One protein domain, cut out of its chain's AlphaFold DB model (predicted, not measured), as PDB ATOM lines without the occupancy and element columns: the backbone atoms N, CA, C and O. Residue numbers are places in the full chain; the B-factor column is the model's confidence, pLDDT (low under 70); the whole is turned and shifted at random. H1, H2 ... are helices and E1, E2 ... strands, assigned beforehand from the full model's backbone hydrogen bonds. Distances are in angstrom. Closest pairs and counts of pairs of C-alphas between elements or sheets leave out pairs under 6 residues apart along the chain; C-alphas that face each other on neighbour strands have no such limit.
ATOM      1  N   THR A  86      21.853   9.392  -4.452       88.50
ATOM      2  CA  THR A  86      20.740   9.230  -3.522       88.50
ATOM      3  C   THR A  86      21.228   9.239  -2.071       88.50
ATOM      4  O   THR A  86      20.664   9.950  -1.240       88.50
ATOM      5  N   GLN A  87      22.324   8.531  -1.778       84.31
ATOM      6  CA  GLN A  87      22.945   8.520  -0.452       84.31
ATOM      7  C   GLN A  87      23.440   9.913  -0.034       84.31
ATOM      8  O   GLN A  87      23.163  10.346   1.082       84.31
ATOM      9  N   SER A  88      24.073  10.666  -0.937       86.81
ATOM     10  CA  SER A  88      24.470  12.055  -0.678       86.81
ATOM     11  C   SER A  88      23.273  12.951  -0.356       86.81
ATOM     12  O   SER A  88      23.369  13.805   0.522       86.81
ATOM     13  N   GLY A  89      22.125  12.735  -1.006       88.19
ATOM     14  CA  GLY A  89      20.881  13.418  -0.653       88.19
ATOM     15  C   GLY A  89      20.383  13.062   0.753       88.19
ATOM     16  O   GLY A  89      19.939  13.948   1.483       88.19
ATOM     17  N   VAL A  90      20.496  11.793   1.166       84.19
ATOM     18  CA  VAL A  90      20.141  11.351   2.531       84.19
ATOM     19  C   VAL A  90      21.046  12.033   3.553       84.19
ATOM     20  O   VAL A  90      20.561  12.533   4.568       84.19
ATOM     21  N   ASP A  91      22.346  12.087   3.281       81.25
ATOM     22  CA  ASP A  91      23.327  12.686   4.182       81.25
ATOM     23  C   ASP A  91      23.174  14.211   4.258       81.25
ATOM     24  O   ASP A  91      23.252  14.782   5.349       81.25
ATOM     25  N   TRP A  92      22.838  14.867   3.141       86.12
ATOM     26  CA  TRP A  92      22.468  16.283   3.129       86.12
ATOM     27  C   TRP A  92      21.247  16.552   4.012       86.12
ATOM     28  O   TRP A  92      21.297  17.403   4.901       86.12
ATOM     29  N   ALA A  93      20.167  15.790   3.819       86.31
ATOM     30  CA  ALA A  93      18.962  15.928   4.627       86.31
ATOM     31  C   ALA A  93      19.249  15.695   6.115       86.31
ATOM     32  O   ALA A  93      18.825  16.488   6.949       86.31
ATOM     33  N   ARG A  94      20.020  14.656   6.463       75.62
ATOM     34  CA  ARG A  94      20.446  14.393   7.849       75.62
ATOM     35  C   ARG A  94      21.228  15.554   8.444       75.62
ATOM     36  O   ARG A  94      20.975  15.903   9.590       75.62
ATOM     37  N   SER A  95      22.138  16.155   7.681       73.31
ATOM     38  CA  SER A  95      22.890  17.334   8.114       73.31
ATOM     39  C   SER A  95      21.953  18.507   8.421       73.31
ATOM     40  O   SER A  95      22.007  19.067   9.516       73.31
ATOM     41  N   ARG A  96      21.005  18.810   7.528       79.25
ATOM     42  CA  ARG A  96      20.006  19.872   7.745       79.25
ATOM     43  C   ARG A  96      19.095  19.592   8.936       79.25
ATOM     44  O   ARG A  96      18.858  20.473   9.748       79.25
ATOM     45  N   LEU A  97      18.629  18.358   9.079       73.81
ATOM     46  CA  LEU A  97      17.776  17.946  10.195       73.81
ATOM     47  C   LEU A  97      18.534  17.878  11.520       73.81
ATOM     48  O   LEU A  97      17.918  17.940  12.580       73.81
ATOM     49  N   SER A  98      19.864  17.748  11.464       60.41
ATOM     50  CA  SER A  98      20.709  17.774  12.654       60.41
ATOM     51  C   SER A  98      20.767  19.158  13.300       60.41
ATOM     52  O   SER A  98      20.875  19.240  14.519       60.41
ATOM     53  N   SER A  99      20.653  20.220  12.496       56.34
ATOM     54  CA  SER A  99      20.599  21.606  12.962       56.34
ATOM     55  C   SER A  99      19.175  22.151  13.052       56.34
ATOM     56  O   SER A  99      18.917  23.033  13.857       56.34
ATOM     57  N   GLN A 100      18.239  21.646  12.250       63.91
ATOM     58  CA  GLN A 100      16.868  22.135  12.193       63.91
ATOM     59  C   GLN A 100      15.871  20.957  12.097       63.91
ATOM     60  O   GLN A 100      15.555  20.499  10.994       63.91
ATOM     61  N   PRO A 101      15.332  20.460  13.228       66.56
ATOM     62  CA  PRO A 101      14.400  19.326  13.253       66.56
ATOM     63  C   PRO A 101      13.107  19.523  12.452       66.56
ATOM     64  O   PRO A 101      12.546  18.550  11.950       66.56
ATOM     65  N   ASP A 102      12.637  20.763  12.309       70.62
ATOM     66  CA  ASP A 102      11.447  21.140  11.534       70.62
ATOM     67  C   ASP A 102      11.755  21.447  10.057       70.62
ATOM     68  O   ASP A 102      10.884  21.891   9.303       70.62
ATOM     69  N   TRP A 103      12.992  21.196   9.611       82.31
ATOM     70  CA  TRP A 103      13.427  21.527   8.262       82.31
ATOM     71  C   TRP A 103      12.576  20.824   7.202       82.31
ATOM     72  O   TRP A 103      12.360  19.609   7.215       82.31
ATOM     73  N   CYS A 104      12.113  21.633   6.256       86.00
ATOM     74  CA  CYS A 104      11.368  21.221   5.073       86.00
ATOM     75  C   CYS A 104      11.775  22.044   3.841       86.00
ATOM     76  O   CYS A 104      10.996  22.149   2.903       86.00
ATOM     77  N   ALA A 105      12.970  22.654   3.841       87.12
ATOM     78  CA  ALA A 105      13.481  23.507   2.757       87.12
ATOM     79  C   ALA A 105      12.562  24.688   2.369       87.12
ATOM     80  O   ALA A 105      12.473  25.070   1.203       87.12
ATOM     81  N   ASN A 106      11.854  25.280   3.334       82.38
ATOM     82  CA  ASN A 106      10.978  26.435   3.098       82.38
ATOM     83  C   ASN A 106      11.759  27.711   2.723       82.38
ATOM     84  O   ASN A 106      11.311  28.502   1.894       82.38
ATOM     85  N   THR A 107      12.938  27.895   3.313       81.75
ATOM     86  CA  THR A 107      13.770  29.090   3.178       81.75
ATOM     87  C   THR A 107      14.696  28.951   1.979       81.75
ATOM     88  O   THR A 107      15.345  27.921   1.816       81.75
ATOM     89  N   THR A 108      14.776  29.996   1.152       83.88
ATOM     90  CA  THR A 108      15.660  29.981  -0.019       83.88
ATOM     91  C   THR A 108      17.116  30.139   0.410       83.88
ATOM     92  O   THR A 108      17.472  31.155   1.006       83.88
ATOM     93  N   GLN A 109      17.956  29.147   0.115       82.94
ATOM     94  CA  GLN A 109      19.391  29.148   0.408       82.94
ATOM     95  C   GLN A 109      20.162  28.460  -0.721       82.94
ATOM     96  O   GLN A 109      19.713  27.452  -1.256       82.94
ATOM     97  N   THR A 110      21.349  28.971  -1.048       85.81
ATOM     98  CA  THR A 110      22.281  28.305  -1.967       85.81
ATOM     99  C   THR A 110      23.613  28.106  -1.259       85.81
ATOM    100  O   THR A 110      24.201  29.061  -0.757       85.81
ATOM    101  N   PHE A 111      24.079  26.864  -1.224       82.81
ATOM    102  CA  PHE A 111      25.376  26.457  -0.711       82.81
ATOM    103  C   PHE A 111      26.287  26.098  -1.885       82.81
ATOM    104  O   PHE A 111      25.917  25.271  -2.717       82.81
ATOM    105  N   GLU A 112      27.476  26.692  -1.946       84.25
ATOM    106  CA  GLU A 112      28.476  26.392  -2.972       84.25
ATOM    107  C   GLU A 112      29.832  26.119  -2.317       84.25
ATOM    108  O   GLU A 112      30.339  26.918  -1.532       84.25
ATOM    109  N   ALA A 113      30.420  24.975  -2.655       81.19
ATOM    110  CA  ALA A 113      31.762  24.554  -2.282       81.19
ATOM    111  C   ALA A 113      32.431  23.879  -3.498       81.19
ATOM    112  O   ALA A 113      31.742  23.505  -4.454       81.19
ATOM    113  N   PRO A 114      33.765  23.698  -3.518       80.31
ATOM    114  CA  PRO A 114      34.431  23.020  -4.627       80.31
ATOM    115  C   PRO A 114      33.832  21.628  -4.887       80.31
ATOM    116  O   PRO A 114      33.950  20.725  -4.065       80.31
ATOM    117  N   GLY A 115      33.173  21.460  -6.037       84.00
ATOM    118  CA  GLY A 115      32.532  20.197  -6.416       84.00
ATOM    119  C   GLY A 115      31.196  19.898  -5.726       84.00
ATOM    120  O   GLY A 115      30.724  18.771  -5.843       84.00
ATOM    121  N   LEU A 116      30.573  20.865  -5.042       87.19
ATOM    122  CA  LEU A 116      29.251  20.722  -4.427       87.19
ATOM    123  C   LEU A 116      28.454  22.023  -4.547       87.19
ATOM    124  O   LEU A 116      28.912  23.095  -4.164       87.19
ATOM    125  N   ARG A 117      27.222  21.916  -5.029       88.44
ATOM    126  CA  ARG A 117      26.267  23.013  -5.120       88.44
ATOM    127  C   ARG A 117      24.903  22.521  -4.681       88.44
ATOM    128  O   ARG A 117      24.378  21.596  -5.287       88.44
ATOM    129  N   VAL A 118      24.312  23.139  -3.670       91.50
ATOM    130  CA  VAL A 118      22.967  22.786  -3.208       91.50
ATOM    131  C   VAL A 118      22.100  24.026  -3.137       91.50
ATOM    132  O   VAL A 118      22.496  25.025  -2.551       91.50
ATOM    133  N   THR A 119      20.913  23.959  -3.723       90.75
ATOM    134  CA  THR A 119      19.899  25.009  -3.646       90.75
ATOM    135  C   THR A 119      18.679  24.460  -2.924       90.75
ATOM    136  O   THR A 119      18.125  23.435  -3.319       90.75
ATOM    137  N   GLU A 120      18.263  25.149  -1.870       91.44
ATOM    138  CA  GLU A 120      17.054  24.896  -1.090       91.44
ATOM    139  C   GLU A 120      16.084  26.065  -1.267       91.44
ATOM    140  O   GLU A 120      16.515  27.205  -1.432       91.44
ATOM    141  N   GLY A 121      14.781  25.800  -1.210       87.06
ATOM    142  CA  GLY A 121      13.754  26.838  -1.152       87.06
ATOM    143  C   GLY A 121      12.381  26.342  -1.591       87.06
ATOM    144  O   GLY A 121      12.268  25.403  -2.375       87.06
ATOM    145  N   SER A 122      11.319  26.987  -1.096       85.50
ATOM    146  CA  SER A 122       9.922  26.669  -1.453       85.50
ATOM    147  C   SER A 122       9.541  25.186  -1.286       85.50
ATOM    148  O   SER A 122       8.693  24.664  -2.005       85.50
ATOM    149  N   GLY A 123      10.181  24.477  -0.355       86.69
ATOM    150  CA  GLY A 123       9.962  23.051  -0.123       86.69
ATOM    151  C   GLY A 123      10.643  22.120  -1.127       86.69
ATOM    152  O   GLY A 123      10.255  20.955  -1.241       86.69
ATOM    153  N   GLN A 124      11.638  22.607  -1.867       89.19
ATOM    154  CA  GLN A 124      12.426  21.848  -2.835       89.19
ATOM    155  C   GLN A 124      13.919  21.945  -2.512       89.19
ATOM    156  O   GLN A 124      14.404  22.979  -2.053       89.19
ATOM    157  N   VAL A 125      14.655  20.864  -2.775       93.19
ATOM    158  CA  VAL A 125      16.117  20.821  -2.642       93.19
ATOM    159  C   VAL A 125      16.717  20.173  -3.875       93.19
ATOM    160  O   VAL A 125      16.331  19.063  -4.252       93.19
ATOM    161  N   LEU A 126      17.670  20.865  -4.490       92.56
ATOM    162  CA  LEU A 126      18.427  20.420  -5.648       92.56
ATOM    163  C   LEU A 126      19.913  20.469  -5.313       92.56
ATOM    164  O   LEU A 126      20.478  21.548  -5.155       92.56
ATOM    165  N   GLY A 127      20.542  19.304  -5.229       93.06
ATOM    166  CA  GLY A 127      21.973  19.177  -5.015       93.06
ATOM    167  C   GLY A 127      22.681  18.636  -6.242       93.06
ATOM    168  O   GLY A 127      22.228  17.674  -6.857       93.06
ATOM    169  N   TRP A 128      23.818  19.232  -6.564       92.31
ATOM    170  CA  TRP A 128      24.772  18.776  -7.559       92.31
ATOM    171  C   TRP A 128      26.109  18.565  -6.882       92.31
ATOM    172  O   TRP A 128      26.611  19.457  -6.203       92.31
ATOM    173  N   PHE A 129      26.711  17.405  -7.086       89.88
ATOM    174  CA  PHE A 129      28.036  17.121  -6.565       89.88
ATOM    175  C   PHE A 129      28.867  16.380  -7.600       89.88
ATOM    176  O   PHE A 129      28.345  15.730  -8.511       89.88
ATOM    177  N   ARG A 130      30.179  16.520  -7.473       84.56
ATOM    178  CA  ARG A 130      31.136  15.944  -8.400       84.56
ATOM    179  C   ARG A 130      31.554  14.556  -7.922       84.56
ATOM    180  O   ARG A 130      32.025  14.402  -6.801       84.56
ATOM    181  N   ASP A 131      31.406  13.566  -8.796       73.00
ATOM    182  CA  ASP A 131      31.885  12.195  -8.616       73.00
ATOM    183  C   ASP A 131      32.958  11.928  -9.687       73.00
ATOM    184  O   ASP A 131      32.663  11.640 -10.851       73.00
ATOM    185  N   GLY A 132      34.221  12.172  -9.327       73.62
ATOM    186  CA  GLY A 132      35.343  12.173 -10.269       73.62
ATOM    187  C   GLY A 132      35.252  13.300 -11.310       73.62
ATOM    188  O   GLY A 132      35.312  14.487 -10.983       73.62
ATOM    189  N   GLU A 133      35.137  12.944 -12.590       70.44
ATOM    190  CA  GLU A 133      35.016  13.910 -13.695       70.44
ATOM    191  C   GLU A 133      33.566  14.265 -14.049       70.44
ATOM    192  O   GLU A 133      33.342  15.203 -14.813       70.44
ATOM    193  N   SER A 134      32.585  13.554 -13.485       77.81
ATOM    194  CA  SER A 134      31.164  13.718 -13.811       77.81
ATOM    195  C   SER A 134      30.385  14.364 -12.669       77.81
ATOM    196  O   SER A 134      30.741  14.240 -11.497       77.81
ATOM    197  N   TRP A 135      29.295  15.049 -13.010       86.12
ATOM    198  CA  TRP A 135      28.357  15.577 -12.026       86.12
ATOM    199  C   TRP A 135      27.197  14.610 -11.823       86.12
ATOM    200  O   TRP A 135      26.598  14.119 -12.779       86.12
ATOM    201  N   SER A 136      26.855  14.389 -10.563       91.44
ATOM    202  CA  SER A 136      25.652  13.676 -10.156       91.44
ATOM    203  C   SER A 136      24.731  14.617  -9.387       91.44
ATOM    204  O   SER A 136      25.155  15.646  -8.854       91.44
ATOM    205  N   ARG A 137      23.443  14.285  -9.367       92.56
ATOM    206  CA  ARG A 137      22.379  15.127  -8.825       92.56
ATOM    207  C   ARG A 137      21.567  14.368  -7.796       92.56
ATOM    208  O   ARG A 137      21.220  13.219  -8.039       92.56
ATOM    209  N   PHE A 138      21.163  15.036  -6.727       94.06
ATOM    210  CA  PHE A 138      20.069  14.582  -5.878       94.06
ATOM    211  C   PHE A 138      18.953  15.625  -5.818       94.06
ATOM    212  O   PHE A 138      19.207  16.830  -5.856       94.06
ATOM    213  N   ARG A 139      17.705  15.164  -5.735       92.50
ATOM    214  CA  ARG A 139      16.521  16.008  -5.553       92.50
ATOM    215  C   ARG A 139      15.622  15.452  -4.459       92.50
ATOM    216  O   ARG A 139      15.462  14.240  -4.347       92.50
ATOM    217  N   MET A 140      15.007  16.341  -3.688       92.00
ATOM    218  CA  MET A 140      13.943  16.011  -2.733       92.00
ATOM    219  C   MET A 140      12.894  17.117  -2.689       92.00
ATOM    220  O   MET A 140      13.204  18.292  -2.899       92.00
ATOM    221  N   ARG A 141      11.646  16.735  -2.414       88.88
ATOM    222  CA  ARG A 141      10.505  17.653  -2.404       88.88
ATOM    223  C   ARG A 141       9.634  17.414  -1.177       88.88
ATOM    224  O   ARG A 141       9.062  16.341  -1.034       88.88
ATOM    225  N   PHE A 142       9.520  18.431  -0.332       87.81
ATOM    226  CA  PHE A 142       8.545  18.518   0.756       87.81
ATOM    227  C   PHE A 142       7.255  19.210   0.320       87.81
ATOM    228  O   PHE A 142       6.228  18.996   0.951       87.81
ATOM    229  N   ASN A 143       7.315  20.010  -0.750       83.94
ATOM    230  CA  ASN A 143       6.164  20.736  -1.266       83.94
ATOM    231  C   ASN A 143       5.189  19.814  -2.026       83.94
ATOM    232  O   ASN A 143       5.588  19.174  -3.002       83.94
ATOM    233  N   TYR A 144       3.930  19.744  -1.609       79.50
ATOM    234  CA  TYR A 144       2.892  18.886  -2.193       79.50
ATOM    235  C   TYR A 144       2.299  19.489  -3.465       79.50
ATOM    236  O   TYR A 144       1.658  18.773  -4.233       79.50
ATOM    237  N   GLN A 145       2.583  20.766  -3.722       77.00
ATOM    238  CA  GLN A 145       2.092  21.542  -4.854       77.00
ATOM    239  C   GLN A 145       0.560  21.648  -4.875       77.00
ATOM    240  O   GLN A 145      -0.060  21.698  -5.936       77.00
ATOM    241  N   ASP A 146      -0.045  21.668  -3.689       67.50
ATOM    242  CA  ASP A 146      -1.485  21.652  -3.431       67.50
ATOM    243  C   ASP A 146      -2.106  23.058  -3.352       67.50
ATOM    244  O   ASP A 146      -3.320  23.186  -3.195       67.50
ATOM    245  N   GLY A 147      -1.309  24.120  -3.520       68.56
ATOM    246  CA  GLY A 147      -1.791  25.492  -3.640       68.56
ATOM    247  C   GLY A 147      -1.096  26.475  -2.703       68.56
ATOM    248  O   GLY A 147       0.129  26.558  -2.633       68.56
ATOM    249  N   GLY A 148      -1.892  27.338  -2.073       65.75
ATOM    250  CA  GLY A 148      -1.404  28.287  -1.075       65.75
ATOM    251  C   GLY A 148      -1.391  27.679   0.332       65.75
ATOM    252  O   GLY A 148      -2.056  26.671   0.573       65.75
ATOM    253  N   PRO A 149      -0.716  28.325   1.299       62.97
ATOM    254  CA  PRO A 149      -0.791  27.906   2.694       62.97
ATOM    255  C   PRO A 149      -2.257  27.876   3.163       62.97
ATOM    256  O   PRO A 149      -3.003  28.829   2.924       62.97
ATOM    257  N   ASN A 150      -2.650  26.799   3.857       61.34
ATOM    258  CA  ASN A 150      -4.021  26.471   4.291       61.34
ATOM    259  C   ASN A 150      -4.962  25.875   3.218       61.34
ATOM    260  O   ASN A 150      -6.180  25.972   3.366       61.34
ATOM    261  N   ALA A 151      -4.442  25.227   2.169       58.31
ATOM    262  CA  ALA A 151      -5.258  24.615   1.110       58.31
ATOM    263  C   ALA A 151      -6.197  23.472   1.579       58.31
ATOM    264  O   ALA A 151      -7.105  23.082   0.847       58.31
ATOM    265  N   GLY A 152      -6.037  22.946   2.802       60.78
ATOM    266  CA  GLY A 152      -6.945  21.954   3.388       60.78
ATOM    267  C   GLY A 152      -6.348  21.189   4.572       60.78
ATOM    268  O   GLY A 152      -5.217  21.436   4.987       60.78
ATOM    269  N   SER A 153      -7.098  20.219   5.111       57.94
ATOM    270  CA  SER A 153      -6.691  19.418   6.283       57.94
ATOM    271  C   SER A 153      -5.500  18.482   6.035       57.94
ATOM    272  O   SER A 153      -4.887  18.020   6.991       57.94
ATOM    273  N   ASN A 154      -5.170  18.215   4.768       64.50
ATOM    274  CA  ASN A 154      -4.062  17.347   4.346       64.50
ATOM    275  C   ASN A 154      -2.963  18.129   3.605       64.50
ATOM    276  O   ASN A 154      -2.272  17.566   2.758       64.50
ATOM    277  N   SER A 155      -2.837  19.427   3.898       68.94
ATOM    278  CA  SER A 155      -1.888  20.312   3.224       68.94
ATOM    279  C   SER A 155      -0.477  20.236   3.812       68.94
ATOM    280  O   SER A 155      -0.264  19.846   4.969       68.94
ATOM    281  N   ASP A 156       0.514  20.619   3.011       71.25
ATOM    282  CA  ASP A 156       1.882  20.820   3.483       71.25
ATOM    283  C   ASP A 156       2.109  22.168   4.190       71.25
ATOM    284  O   ASP A 156       3.119  22.320   4.880       71.25
ATOM    285  N   ASN A 157       1.148  23.093   4.068       76.38
ATOM    286  CA  ASN A 157       1.215  24.488   4.501       76.38
ATOM    287  C   ASN A 157       2.340  25.308   3.843       76.38
ATOM    288  O   ASN A 157       2.780  26.314   4.406       76.38
ATOM    289  N   LEU A 158       2.801  24.913   2.655       76.25
ATOM    290  CA  LEU A 158       3.777  25.650   1.862       76.25
ATOM    291  C   LEU A 158       3.091  26.302   0.656       76.25
ATOM    292  O   LEU A 158       2.110  25.809   0.121       76.25
ATOM    293  N   ALA A 159       3.614  27.448   0.222       81.19
ATOM    294  CA  ALA A 159       3.200  28.020  -1.053       81.19
ATOM    295  C   ALA A 159       3.856  27.241  -2.199       81.19
ATOM    296  O   ALA A 159       5.038  26.897  -2.109       81.19
ATOM    297  N   ASN A 160       3.119  27.015  -3.286       78.69
ATOM    298  CA  ASN A 160       3.671  26.389  -4.485       78.69
ATOM    299  C   ASN A 160       4.957  27.096  -4.971       78.69
ATOM    300  O   ASN A 160       5.017  28.330  -5.002       78.69
ATOM    301  N   PRO A 161       5.986  26.331  -5.380       78.44
ATOM    302  CA  PRO A 161       7.235  26.896  -5.864       78.44
ATOM    303  C   PRO A 161       7.033  27.571  -7.232       78.44
ATOM    304  O   PRO A 161       6.205  27.111  -8.021       78.44
ATOM    305  N   PRO A 162       7.848  28.585  -7.586       77.62
ATOM    306  CA  PRO A 162       7.811  29.206  -8.915       77.62
ATOM    307  C   PRO A 162       8.071  28.217 -10.061       77.62
ATOM    308  O   PRO A 162       7.618  28.433 -11.182       77.62
ATOM    309  N   VAL A 163       8.814  27.138  -9.786       77.75
ATOM    310  CA  VAL A 163       9.106  26.057 -10.733       77.75
ATOM    311  C   VAL A 163       8.716  24.718 -10.107       77.75
ATOM    312  O   VAL A 163       9.336  24.243  -9.155       77.75
ATOM    313  N   ALA A 164       7.685  24.080 -10.653       70.56
ATOM    314  CA  ALA A 164       7.219  22.782 -10.185       70.56
ATOM    315  C   ALA A 164       8.018  21.623 -10.811       70.56
ATOM    316  O   ALA A 164       8.254  21.593 -12.017       70.56
ATOM    317  N   TRP A 165       8.398  20.628 -10.000       74.88
ATOM    318  CA  TRP A 165       8.935  19.349 -10.485       74.88
ATOM    319  C   TRP A 165       7.818  18.325 -10.681       74.88
ATOM    320  O   TRP A 165       7.592  17.464  -9.833       74.88
ATOM    321  N   SER A 166       7.114  18.426 -11.806       64.19
ATOM    322  CA  SER A 166       6.084  17.462 -12.222       64.19
ATOM    323  C   SER A 166       6.640  16.067 -12.527       64.19
ATOM    324  O   SER A 166       5.900  15.087 -12.535       64.19
ATOM    325  N   ASP A 167       7.949  15.962 -12.760       70.38
ATOM    326  CA  ASP A 167       8.639  14.720 -13.096       70.38
ATOM    327  C   ASP A 167       9.073  13.892 -11.875       70.38
ATOM    328  O   ASP A 167       9.583  12.785 -12.050       70.38
ATOM    329  N   MET A 168       8.879  14.406 -10.652       75.06
ATOM    330  CA  MET A 168       9.228  13.724  -9.404       75.06
ATOM    331  C   MET A 168       7.960  13.169  -8.723       75.06
ATOM    332  O   MET A 168       7.193  13.941  -8.146       75.06
ATOM    333  N   PRO A 169       7.719  11.843  -8.749       68.88
ATOM    334  CA  PRO A 169       6.468  11.255  -8.257       68.88
ATOM    335  C   PRO A 169       6.409  11.072  -6.727       68.88
ATOM    336  O   PRO A 169       5.338  10.852  -6.166       68.88
ATOM    337  N   TYR A 170       7.543  11.154  -6.028       78.56
ATOM    338  CA  TYR A 170       7.615  10.876  -4.591       78.56
ATOM    339  C   TYR A 170       7.731  12.158  -3.760       78.56
ATOM    340  O   TYR A 170       8.389  13.120  -4.164       78.56
ATOM    341  N   LEU A 171       7.089  12.163  -2.589       83.12
ATOM    342  CA  LEU A 171       7.064  13.286  -1.649       83.12
ATOM    343  C   LEU A 171       7.781  12.931  -0.351       83.12
ATOM    344  O   LEU A 171       7.653  11.821   0.168       83.12
ATOM    345  N   SER A 172       8.531  13.887   0.176       88.69
ATOM    346  CA  SER A 172       9.056  13.859   1.534       88.69
ATOM    347  C   SER A 172       8.050  14.499   2.483       88.69
ATOM    348  O   SER A 172       7.307  15.409   2.118       88.69
ATOM    349  N   CYS A 173       8.043  14.059   3.734       85.75
ATOM    350  CA  CYS A 173       7.224  14.651   4.776       85.75
ATOM    351  C   CYS A 173       7.942  14.608   6.109       85.75
ATOM    352  O   CYS A 173       8.188  13.534   6.665       85.75
ATOM    353  N   ASN A 174       8.196  15.793   6.651       84.50
ATOM    354  CA  ASN A 174       8.671  15.937   8.009       84.50
ATOM    355  C   ASN A 174       7.484  15.897   8.984       84.50
ATOM    356  O   ASN A 174       6.630  16.786   8.975       84.50
ATOM    357  N   ASN A 175       7.411  14.836   9.789       77.44
ATOM    358  CA  ASN A 175       6.465  14.676  10.893       77.44
ATOM    359  C   ASN A 175       7.210  14.397  12.217       77.44
ATOM    360  O   ASN A 175       6.666  13.765  13.123       77.44
ATOM    361  N   LEU A 176       8.474  14.835  12.333       70.94
ATOM    362  CA  LEU A 176       9.332  14.545  13.492       70.94
ATOM    363  C   LEU A 176       8.814  15.170  14.790       70.94
ATOM    364  O   LEU A 176       8.983  14.582  15.854       70.94
ATOM    365  N   GLN A 177       8.162  16.328  14.698       62.94
ATOM    366  CA  GLN A 177       7.542  17.027  15.833       62.94
ATOM    367  C   GLN A 177       6.022  16.795  15.919       62.94
ATOM    368  O   GLN A 177       5.355  17.334  16.800       62.94
ATOM    369  N   GLY A 178       5.448  16.009  15.003       59.66
ATOM    370  CA  GLY A 178       4.012  15.752  14.971       59.66
ATOM    371  C   GLY A 178       3.591  14.716  16.008       59.66
ATOM    372  O   GLY A 178       4.138  13.613  16.058       59.66
ATOM    373  N   SER A 179       2.573  15.052  16.802       52.44
ATOM    374  CA  SER A 179       1.941  14.149  17.774       52.44
ATOM    375  C   SER A 179       0.894  13.216  17.150       52.44
ATOM    376  O   SER A 179       0.493  12.236  17.776       52.44
ATOM    377  N   GLY A 180       0.473  13.490  15.912       60.06
ATOM    378  CA  GLY A 180      -0.486  12.698  15.144       60.06
ATOM    379  C   GLY A 180       0.106  12.109  13.865       60.06
ATOM    380  O   GLY A 180       1.214  12.445  13.440       60.06
ATOM    381  N   GLN A 181      -0.653  11.212  13.238       73.56
ATOM    382  CA  GLN A 181      -0.343  10.726  11.897       73.56
ATOM    383  C   GLN A 181      -0.519  11.849  10.873       73.56
ATOM    384  O   GLN A 181      -1.457  12.640  10.972       73.56
ATOM    385  N   ARG A 182       0.360  11.885   9.869       73.81
ATOM    386  CA  ARG A 182       0.264  12.819   8.748       73.81
ATOM    387  C   ARG A 182      -0.009  12.063   7.458       73.81
ATOM    388  O   ARG A 182       0.659  11.076   7.155       73.81
ATOM    389  N   LEU A 183      -1.010  12.521   6.719       74.38
ATOM    390  CA  LEU A 183      -1.410  11.922   5.453       74.38
ATOM    391  C   LEU A 183      -0.585  12.535   4.325       74.38
ATOM    392  O   LEU A 183      -0.534  13.755   4.184       74.38
ATOM    393  N   LEU A 184       0.063  11.677   3.540       74.31
ATOM    394  CA  LEU A 184       0.798  12.061   2.345       74.31
ATOM    395  C   LEU A 184      -0.006  11.706   1.103       74.31
ATOM    396  O   LEU A 184      -0.411  10.548   0.939       74.31
ATOM    397  N   PRO A 185      -0.167  12.670   0.193       69.56
ATOM    398  CA  PRO A 185      -0.752  12.408  -1.103       69.56
ATOM    399  C   PRO A 185       0.288  11.748  -2.047       69.56
ATOM    400  O   PRO A 185       1.494  11.926  -1.888       69.56
ATOM    401  N   LEU A 186      -0.146  10.933  -3.018       61.28
ATOM    402  CA  LEU A 186       0.735  10.326  -4.039       61.28
ATOM    403  C   LEU A 186       0.854  11.246  -5.257       61.28
ATOM    404  O   LEU A 186      -0.143  11.401  -5.952       61.28
ATOM    405  N   ALA A 187       2.019  11.849  -5.538       54.53
ATOM    406  CA  ALA A 187       2.135  12.880  -6.586       54.53
ATOM    407  C   ALA A 187       1.555  12.415  -7.930       54.53
ATOM    408  O   ALA A 187       2.005  11.422  -8.502       54.53
ATOM    409  N   GLY A 188       0.549  13.142  -8.424       49.12
ATOM    410  CA  GLY A 188      -0.035  12.889  -9.736       49.12
ATOM    411  C   GLY A 188       1.000  13.082 -10.846       49.12
ATOM    412  O   GLY A 188       1.785  14.029 -10.829       49.12
ATOM    413  N   SER A 189       1.008  12.182 -11.829       41.88
ATOM    414  CA  SER A 189       1.841  12.299 -13.026       41.88
ATOM    415  C   SER A 189       1.205  13.286 -14.015       41.88
ATOM    416  O   SER A 189       0.331  12.898 -14.792       41.88
ATOM    417  N   GLY A 190       1.605  14.558 -14.000       40.50
ATOM    418  CA  GLY A 190       1.102  15.559 -14.948       40.50
ATOM    419  C   GLY A 190       1.932  16.843 -14.967       40.50
ATOM    420  O   GLY A 190       2.494  17.235 -13.952       40.50
ATOM    421  N   THR A 191       2.028  17.492 -16.133       34.97
ATOM    422  CA  THR A 191       2.819  18.718 -16.380       34.97
ATOM    423  C   THR A 191       2.215  19.997 -15.803       34.97
ATOM    424  O   THR A 191       2.867  21.036 -15.835       34.97
ATOM    425  N   GLU A 192       1.005  19.931 -15.257       35.78
ATOM    426  CA  GLU A 192       0.340  21.046 -14.593       35.78
ATOM    427  C   GLU A 192       0.130  20.684 -13.123       35.78
ATOM    428  O   GLU A 192      -0.304  19.575 -12.808       35.78
ATOM    429  N   ALA A 193       0.455  21.609 -12.217       37.62
ATOM    430  CA  ALA A 193       0.021  21.531 -10.829       37.62
ATOM    431  C   ALA A 193      -1.507  21.686 -10.827       37.62
ATOM    432  O   ALA A 193      -2.031  22.798 -10.806       37.62
ATOM    433  N   VAL A 194      -2.225  20.573 -10.988       37.50
ATOM    434  CA  VAL A 194      -3.687  20.582 -11.025       37.50
ATOM    435  C   VAL A 194      -4.179  20.937  -9.626       37.50
ATOM    436  O   VAL A 194      -4.012  20.169  -8.682       37.50
ATOM    437  N   HIS A 195      -4.785  22.121  -9.534       40.28
ATOM    438  CA  HIS A 195      -5.395  22.724  -8.346       40.28
ATOM    439  C   HIS A 195      -6.533  21.902  -7.712       40.28
ATOM    440  O   HIS A 195      -6.953  22.216  -6.607       40.28
ATOM    441  N   ASP A 196      -6.975  20.828  -8.363       39.72
ATOM    442  CA  ASP A 196      -7.917  19.839  -7.846       39.72
ATOM    443  C   ASP A 196      -7.285  18.458  -8.045       39.72
ATOM    444  O   ASP A 196      -7.412  17.835  -9.101       39.72
ATOM    445  N   GLY A 197      -6.470  18.031  -7.083       39.69
ATOM    446  CA  GLY A 197      -5.548  16.922  -7.304       39.69
ATOM    447  C   GLY A 197      -6.223  15.617  -7.755       39.69
ATOM    448  O   GLY A 197      -7.263  15.235  -7.215       39.69
ATOM    449  N   PRO A 198      -5.613  14.855  -8.681       38.25
ATOM    450  CA  PRO A 198      -5.984  13.474  -8.908       38.25
ATOM    451  C   PRO A 198      -5.222  12.645  -7.875       38.25
ATOM    452  O   PRO A 198      -4.239  11.985  -8.201       38.25
ATOM    453  N   TRP A 199      -5.617  12.728  -6.608       52.59
ATOM    454  CA  TRP A 199      -5.053  11.863  -5.579       52.59
ATOM    455  C   TRP A 199      -5.961  10.633  -5.497       52.59
ATOM    456  O   TRP A 199      -6.984  10.690  -4.810       52.59
ATOM    457  N   PRO A 200      -5.678   9.530  -6.222       47.47
ATOM    458  CA  PRO A 200      -6.380   8.285  -5.967       47.47
ATOM    459  C   PRO A 200      -6.251   7.966  -4.477       47.47
ATOM    460  O   PRO A 200      -5.245   8.272  -3.841       47.47
ATOM    461  N   ASN A 201      -7.297   7.358  -3.941       44.69
ATOM    462  CA  ASN A 201      -7.655   7.175  -2.532       44.69
ATOM    463  C   ASN A 201      -6.564   6.519  -1.650       44.69
ATOM    464  O   ASN A 201      -6.770   6.309  -0.456       44.69
ATOM    465  N   THR A 202      -5.428   6.147  -2.230       50.78
ATOM    466  CA  THR A 202      -4.288   5.529  -1.568       50.78
ATOM    467  C   THR A 202      -3.355   6.617  -1.035       50.78
ATOM    468  O   THR A 202      -2.437   7.071  -1.713       50.78
ATOM    469  N   GLN A 203      -3.602   7.052   0.196       62.56
ATOM    470  CA  GLN A 203      -2.730   7.967   0.931       62.56
ATOM    471  C   GLN A 203      -1.673   7.167   1.696       62.56
ATOM    472  O   GLN A 203      -1.992   6.170   2.350       62.56
ATOM    473  N   LEU A 204      -0.411   7.598   1.639       72.12
ATOM    474  CA  LEU A 204       0.610   7.054   2.533       72.12
ATOM    475  C   LEU A 204       0.451   7.734   3.894       72.12
ATOM    476  O   LEU A 204       0.349   8.952   3.975       72.12
ATOM    477  N   THR A 205       0.435   6.962   4.975       76.06
ATOM    478  CA  THR A 205       0.366   7.533   6.326       76.06
ATOM    479  C   THR A 205       1.757   7.557   6.940       76.06
ATOM    480  O   THR A 205       2.386   6.511   7.092       76.06
ATOM    481  N   VAL A 206       2.230   8.744   7.311       78.38
ATOM    482  CA  VAL A 206       3.481   8.928   8.050       78.38
ATOM    483  C   VAL A 206       3.164   8.949   9.551       78.38
ATOM    484  O   VAL A 206       2.408   9.816  10.001       78.38
ATOM    485  N   PRO A 207       3.694   7.997  10.345       73.06
ATOM    486  CA  PRO A 207       3.470   7.946  11.791       73.06
ATOM    487  C   PRO A 207       3.928   9.219  12.530       73.06
ATOM    488  O   PRO A 207       4.785   9.952  12.019       73.06
ATOM    489  N   PRO A 208       3.414   9.487  13.745       64.75
ATOM    490  CA  PRO A 208       3.928  10.565  14.591       64.75
ATOM    491  C   PRO A 208       5.417  10.372  14.902       64.75
ATOM    492  O   PRO A 208       5.905   9.241  14.977       64.75
ATOM    493  N   ALA A 209       6.125  11.481  15.106       65.62
ATOM    494  CA  ALA A 209       7.558  11.528  15.391       65.62
ATOM    495  C   ALA A 209       8.457  10.835  14.346       65.62
ATOM    496  O   ALA A 209       9.517  10.307  14.687       65.62
ATOM    497  N   THR A 210       8.052  10.814  13.072       75.31
ATOM    498  CA  THR A 210       8.843  10.222  11.979       75.31
ATOM    499  C   THR A 210       9.001  11.180  10.805       75.31
ATOM    500  O   THR A 210       8.258  12.140  10.643       75.31
ATOM    501  N   LEU A 211       9.993  10.925   9.969       85.44
ATOM    502  CA  LEU A 211      10.275  11.652   8.747       85.44
ATOM    503  C   LEU A 211      10.265  10.661   7.597       85.44
ATOM    504  O   LEU A 211      11.031   9.702   7.607       85.44
ATOM    505  N   LEU A 212       9.465  10.926   6.574       88.38
ATOM    506  CA  LEU A 212       9.638  10.266   5.292       88.38
ATOM    507  C   LEU A 212      10.536  11.133   4.412       88.38
ATOM    508  O   LEU A 212      10.172  12.261   4.087       88.38
ATOM    509  N   LEU A 213      11.684  10.604   4.000       91.06
ATOM    510  CA  LEU A 213      12.498  11.194   2.943       91.06
ATOM    511  C   LEU A 213      12.310  10.411   1.656       91.06
ATOM    512  O   LEU A 213      12.616   9.225   1.614       91.06
ATOM    513  N   SER A 214      11.863  11.102   0.616       90.00
ATOM    514  CA  SER A 214      11.849  10.618  -0.759       90.00
ATOM    515  C   SER A 214      12.914  11.368  -1.552       90.00
ATOM    516  O   SER A 214      12.803  12.580  -1.753       90.00
ATOM    517  N   ILE A 215      13.957  10.661  -1.984       91.81
ATOM    518  CA  ILE A 215      15.110  11.252  -2.669       91.81
ATOM    519  C   ILE A 215      15.292  10.579  -4.025       91.81
ATOM    520  O   ILE A 215      15.350   9.355  -4.116       91.81
ATOM    521  N   GLU A 216      15.419  11.400  -5.064       91.62
ATOM    522  CA  GLU A 216      15.848  10.973  -6.395       91.62
ATOM    523  C   GLU A 216      17.338  11.282  -6.557       91.62
ATOM    524  O   GLU A 216      17.722  12.453  -6.583       91.62
ATOM    525  N   GLY A 217      18.176  10.261  -6.707       92.06
ATOM    526  CA  GLY A 217      19.530  10.390  -7.233       92.06
ATOM    527  C   GLY A 217      19.542  10.200  -8.744       92.06
ATOM    528  O   GLY A 217      18.859   9.333  -9.287       92.06
ATOM    529  N   ALA A 218      20.322  11.009  -9.449       90.94
ATOM    530  CA  ALA A 218      20.446  10.935 -10.891       90.94
ATOM    531  C   ALA A 218      21.885  11.178 -11.342       90.94
ATOM    532  O   ALA A 218      22.603  12.001 -10.774       90.94
ATOM    533  N   THR A 219      22.280  10.489 -12.403       89.56
ATOM    534  CA  THR A 219      23.545  10.717 -13.093       89.56
ATOM    535  C   THR A 219      23.319  10.746 -14.600       89.56
ATOM    536  O   THR A 219      22.339  10.201 -15.121       89.56
ATOM    537  N   GLY A 220      24.220  11.413 -15.304       85.81
ATOM    538  CA  GLY A 220      24.160  11.573 -16.743       85.81
ATOM    539  C   GLY A 220      25.172  12.602 -17.213       85.81
ATOM    540  O   GLY A 220      25.911  13.197 -16.428       85.81
ATOM    541  N   ARG A 221      25.190  12.847 -18.519       83.31
ATOM    542  CA  ARG A 221      26.095  13.830 -19.110       83.31
ATOM    543  C   ARG A 221      25.660  15.247 -18.738       83.31
ATOM    544  O   ARG A 221      24.513  15.615 -18.977       83.31
ATOM    545  N   THR A 222      26.579  16.064 -18.237       83.94
ATOM    546  CA  THR A 222      26.342  17.482 -17.914       83.94
ATOM    547  C   THR A 222      27.402  18.373 -18.554       83.94
ATOM    548  O   THR A 222      28.381  17.893 -19.128       83.94
ATOM    549  N   ASP A 223      27.219  19.687 -18.440       78.31
ATOM    550  CA  ASP A 223      28.317  20.631 -18.628       78.31
ATOM    551  C   ASP A 223      29.357  20.425 -17.497       78.31
ATOM    552  O   ASP A 223      28.964  20.375 -16.325       78.31
ATOM    553  N   PRO A 224      30.658  20.267 -17.810       72.06
ATOM    554  CA  PRO A 224      31.707  20.103 -16.802       72.06
ATOM    555  C   PRO A 224      31.903  21.332 -15.904       72.06
ATOM    556  O   PRO A 224      32.343  21.187 -14.763       72.06
ATOM    557  N   SER A 225      31.604  22.529 -16.419       71.88
ATOM    558  CA  SER A 225      31.866  23.816 -15.769       71.88
ATOM    559  C   SER A 225      30.721  24.302 -14.879       71.88
ATOM    560  O   SER A 225      30.974  24.990 -13.891       71.88
ATOM    561  N   ASN A 226      29.474  23.926 -15.187       71.50
ATOM    562  CA  ASN A 226      28.308  24.286 -14.385       71.50
ATOM    563  C   ASN A 226      27.141  23.302 -14.599       71.50
ATOM    564  O   ASN A 226      26.490  23.331 -15.649       71.50
ATOM    565  N   PRO A 227      26.821  22.445 -13.621       74.56
ATOM    566  CA  PRO A 227      25.732  21.495 -13.765       74.56
ATOM    567  C   PRO A 227      24.369  22.202 -13.626       74.56
ATOM    568  O   PRO A 227      23.906  22.507 -12.531       74.56
ATOM    569  N   GLY A 228      23.719  22.481 -14.759       74.50
ATOM    570  CA  GLY A 228      22.345  23.007 -14.794       74.50
ATOM    571  C   GLY A 228      21.295  21.951 -15.150       74.50
ATOM    572  O   GLY A 228      20.171  21.987 -14.657       74.50
ATOM    573  N   GLN A 229      21.665  20.992 -15.999       83.19
ATOM    574  CA  GLN A 229      20.780  19.949 -16.511       83.19
ATOM    575  C   GLN A 229      21.584  18.760 -17.040       83.19
ATOM    576  O   GLN A 229      22.770  18.890 -17.353       83.19
ATOM    577  N   PHE A 230      20.917  17.614 -17.173       85.81
ATOM    578  CA  PHE A 230      21.466  16.462 -17.878       85.81
ATOM    579  C   PHE A 230      21.115  16.506 -19.367       85.81
ATOM    580  O   PHE A 230      20.026  16.939 -19.744       85.81
ATOM    581  N   TYR A 231      22.020  16.000 -20.200       81.62
ATOM    582  CA  TYR A 231      21.838  15.835 -21.637       81.62
ATOM    583  C   TYR A 231      21.743  14.349 -21.995       81.62
ATOM    584  O   TYR A 231      22.599  13.557 -21.605       81.62
ATOM    585  N   GLY A 232      20.744  13.981 -22.801       81.44
ATOM    586  CA  GLY A 232      20.550  12.604 -23.259       81.44
ATOM    587  C   GLY A 232      19.908  11.700 -22.204       81.44
ATOM    588  O   GLY A 232      19.026  12.132 -21.462       81.44
ATOM    589  N   THR A 233      20.317  10.430 -22.175       80.19
ATOM    590  CA  THR A 233      19.794   9.438 -21.227       80.19
ATOM    591  C   THR A 233      20.248   9.764 -19.807       80.19
ATOM    592  O   THR A 233      21.427  10.012 -19.563       80.19
ATOM    593  N   VAL A 234      19.301   9.756 -18.869       85.50
ATOM    594  CA  VAL A 234      19.547  10.006 -17.446       85.50
ATOM    595  C   VAL A 234      19.236   8.742 -16.671       85.50
ATOM    596  O   VAL A 234      18.127   8.215 -16.765       85.50
ATOM    597  N   HIS A 235      20.189   8.293 -15.864       86.94
ATOM    598  CA  HIS A 235      20.008   7.156 -14.973       86.94
ATOM    599  C   HIS A 235      19.537   7.680 -13.625       86.94
ATOM    600  O   HIS A 235      20.176   8.554 -13.043       86.94
ATOM    601  N   ARG A 236      18.389   7.184 -13.154       88.06
ATOM    602  CA  ARG A 236      17.737   7.641 -11.922       88.06
ATOM    603  C   ARG A 236      17.597   6.492 -10.936       88.06
ATOM    604  O   ARG A 236      17.397   5.347 -11.340       88.06
ATOM    605  N   ARG A 237      17.670   6.829  -9.656       87.62
ATOM    606  CA  ARG A 237      17.429   5.959  -8.507       87.62
ATOM    607  C   ARG A 237      16.552   6.718  -7.535       87.62
ATOM    608  O   ARG A 237      16.838   7.873  -7.238       87.62
ATOM    609  N   ASN A 238      15.484   6.089  -7.065       86.56
ATOM    610  CA  ASN A 238      14.624   6.683  -6.053       86.56
ATOM    611  C   ASN A 238      14.704   5.853  -4.782       86.56
ATOM    612  O   ASN A 238      14.544   4.634  -4.818       86.56
ATOM    613  N   VAL A 239      14.907   6.531  -3.662       85.25
ATOM    614  CA  VAL A 239      14.878   5.927  -2.335       85.25
ATOM    615  C   VAL A 239      13.819   6.609  -1.500       85.25
ATOM    616  O   VAL A 239      13.716   7.837  -1.475       85.25
ATOM    617  N   GLN A 240      13.080   5.788  -0.763       87.00
ATOM    618  CA  GLN A 240      12.275   6.228   0.357       87.00
ATOM    619  C   GLN A 240      12.852   5.680   1.655       87.00
ATOM    620  O   GLN A 240      12.972   4.470   1.842       87.00
ATOM    621  N   ALA A 241      13.197   6.588   2.559       84.44
ATOM    622  CA  ALA A 241      13.671   6.264   3.891       84.44
ATOM    623  C   ALA A 241      12.683   6.816   4.917       84.44
ATOM    624  O   ALA A 241      12.454   8.027   4.983       84.44
ATOM    625  N   LEU A 242      12.118   5.932   5.737       83.44
ATOM    626  CA  LEU A 242      11.390   6.340   6.931       83.44
ATOM    627  C   LEU A 242      12.392   6.440   8.074       83.44
ATOM    628  O   LEU A 242      12.962   5.439   8.511       83.44
ATOM    629  N   LEU A 243      12.623   7.655   8.540       78.06
ATOM    630  CA  LEU A 243      13.559   7.975   9.599       78.06
ATOM    631  C   LEU A 243      12.792   8.330  10.865       78.06
ATOM    632  O   LEU A 243      11.730   8.946  10.838       78.06
ATOM    633  N   LYS A 244      13.369   7.964  11.995       71.75
ATOM    634  CA  LYS A 244      12.964   8.427  13.317       71.75
ATOM    635  C   LYS A 244      14.214   8.920  14.018       71.75
ATOM    636  O   LYS A 244      15.310   8.452  13.703       71.75
ATOM    637  N   PHE A 245      14.074   9.802  14.997       63.00
ATOM    638  CA  PHE A 245      15.126   9.914  16.000       63.00
ATOM    639  C   PHE A 245      15.432   8.517  16.570       63.00
ATOM    640  O   PHE A 245      14.535   7.683  16.713       63.00
ATOM    641  N   GLY A 246      16.709   8.234  16.823       55.03
ATOM    642  CA  GLY A 246      17.173   6.984  17.412       55.03
ATOM    643  C   GLY A 246      16.580   6.772  18.804       55.03
ATOM    644  O   GLY A 246      15.663   7.473  19.221       55.03
TER     645      GLY A 246
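This is residues 86 to 246 of the 732 residues of an uncharacterized protein of bacterium SCN 62-11 (UniProt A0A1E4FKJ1). A twisted sheet of seven strands, E1, E2, E3, E4, E5, E8 and E9, curls round one helix, H1, which lies in its hollow chiefly near E8 and E4. Beyond the end of E4, the small hairpin of E6 and E7 and two long stretches without a named element, residues 142 to 172 and 185 to 203, form a loop-rich end beside the short strand E5, and the distance from the turn at Glu 133 to the loop at Ser 153 gives the longest reach. The printed part has 161 residues, with one named helix and nine named strands in the order H1, E1, E2, E3, E4, E5, E6, E7, E8, E9. The large sheet is branched and its neighbour pairs are antiparallel; the class is mostly strand, though under half of the residues are in named elements. The whole is compact, with a radius of gyration of the C-alphas of 15.7 A and spans of 46 by 37 by 25 A.

In the large sheet, E8 is residues 210 to 221 and measures 35.7 A from first to last C-alpha. E9, residues 231 to 245, is the longest strand at 38.7 A; it bends by 55 degrees at residue 234 and ends with C-alpha 245 at (15.126, 9.914, 16.000). E4 is residues 134 to 141, 23.9 A, and E3 is residues 124 to 131, 22.5 A. E2 is residues 116 to 121, 17.0 A, and E1 is residues 109 to 113, 13.5 A, with C-alpha 109 at (19.391, 29.148, 0.408). E5 is residues 173 to 175. Of the smaller sheet, E6 is residues 182 to 184 and E7 is residues 204 to 206. H1 is residues 86 to 99, 20.6 A, and begins with C-alpha 86 at (20.740, 9.230, -3.522).

E8 has three neighbours. E4, beside its residues 215 to 219, and E5, beside its residues 210 to 212, lie on one side of it, and E9, beside its residues 210 to 221, lies on the other side. E8 and E9 form a hairpin, antiparallel at 162 degrees, with N 217 and O 237 2.8 A apart, within hydrogen-bond range. E4 and E8 are antiparallel at 150 degrees, with N 139 and O 216 at 2.8 A; E5 and E8 are antiparallel at 156 degrees, with N 173 and O 212 at 2.8 A. E4 and E5 are apart, but only just, their closest C-alphas being 8.4 A from each other. E1, E2, E3 and E4 form a meander, each strand the antiparallel neighbour of the one before: N 127 and O 138 of E3 and E4 are 2.9 A apart, N 119 and O 126 of E2 and E3 2.8 A, and N 111 and O 118 of E1 and E2 2.8 A. E1, E5 and E9 are edge strands. H1 is on this sheet; its closest C-alphas to E8 are those of Thr 86 and Gly 217, 4.1 A, and to E4 those of Gly 89 and Phe 138, 5.4 A. In H1 every O i to N i+4 pair is within hydrogen-bond range. E6 and E7 form an antiparallel hairpin at 147 degrees, with N 184 and O 204 at 2.8 A. The closest C-alphas of E5 and E6 are those of Asn 175 and Arg 182, 6.8 A.

The two C-alphas farthest apart are those of Glu 133 and Ser 153, 46.6 A. The printed part has no cut. The links from E4 to E5, 31 residues, and from E6 to E7, 19 residues, are long. Mean pLDDT of the printed part is 75.3, and 43 residues are under 70, among them residues 146 to 155 and 185 to 203.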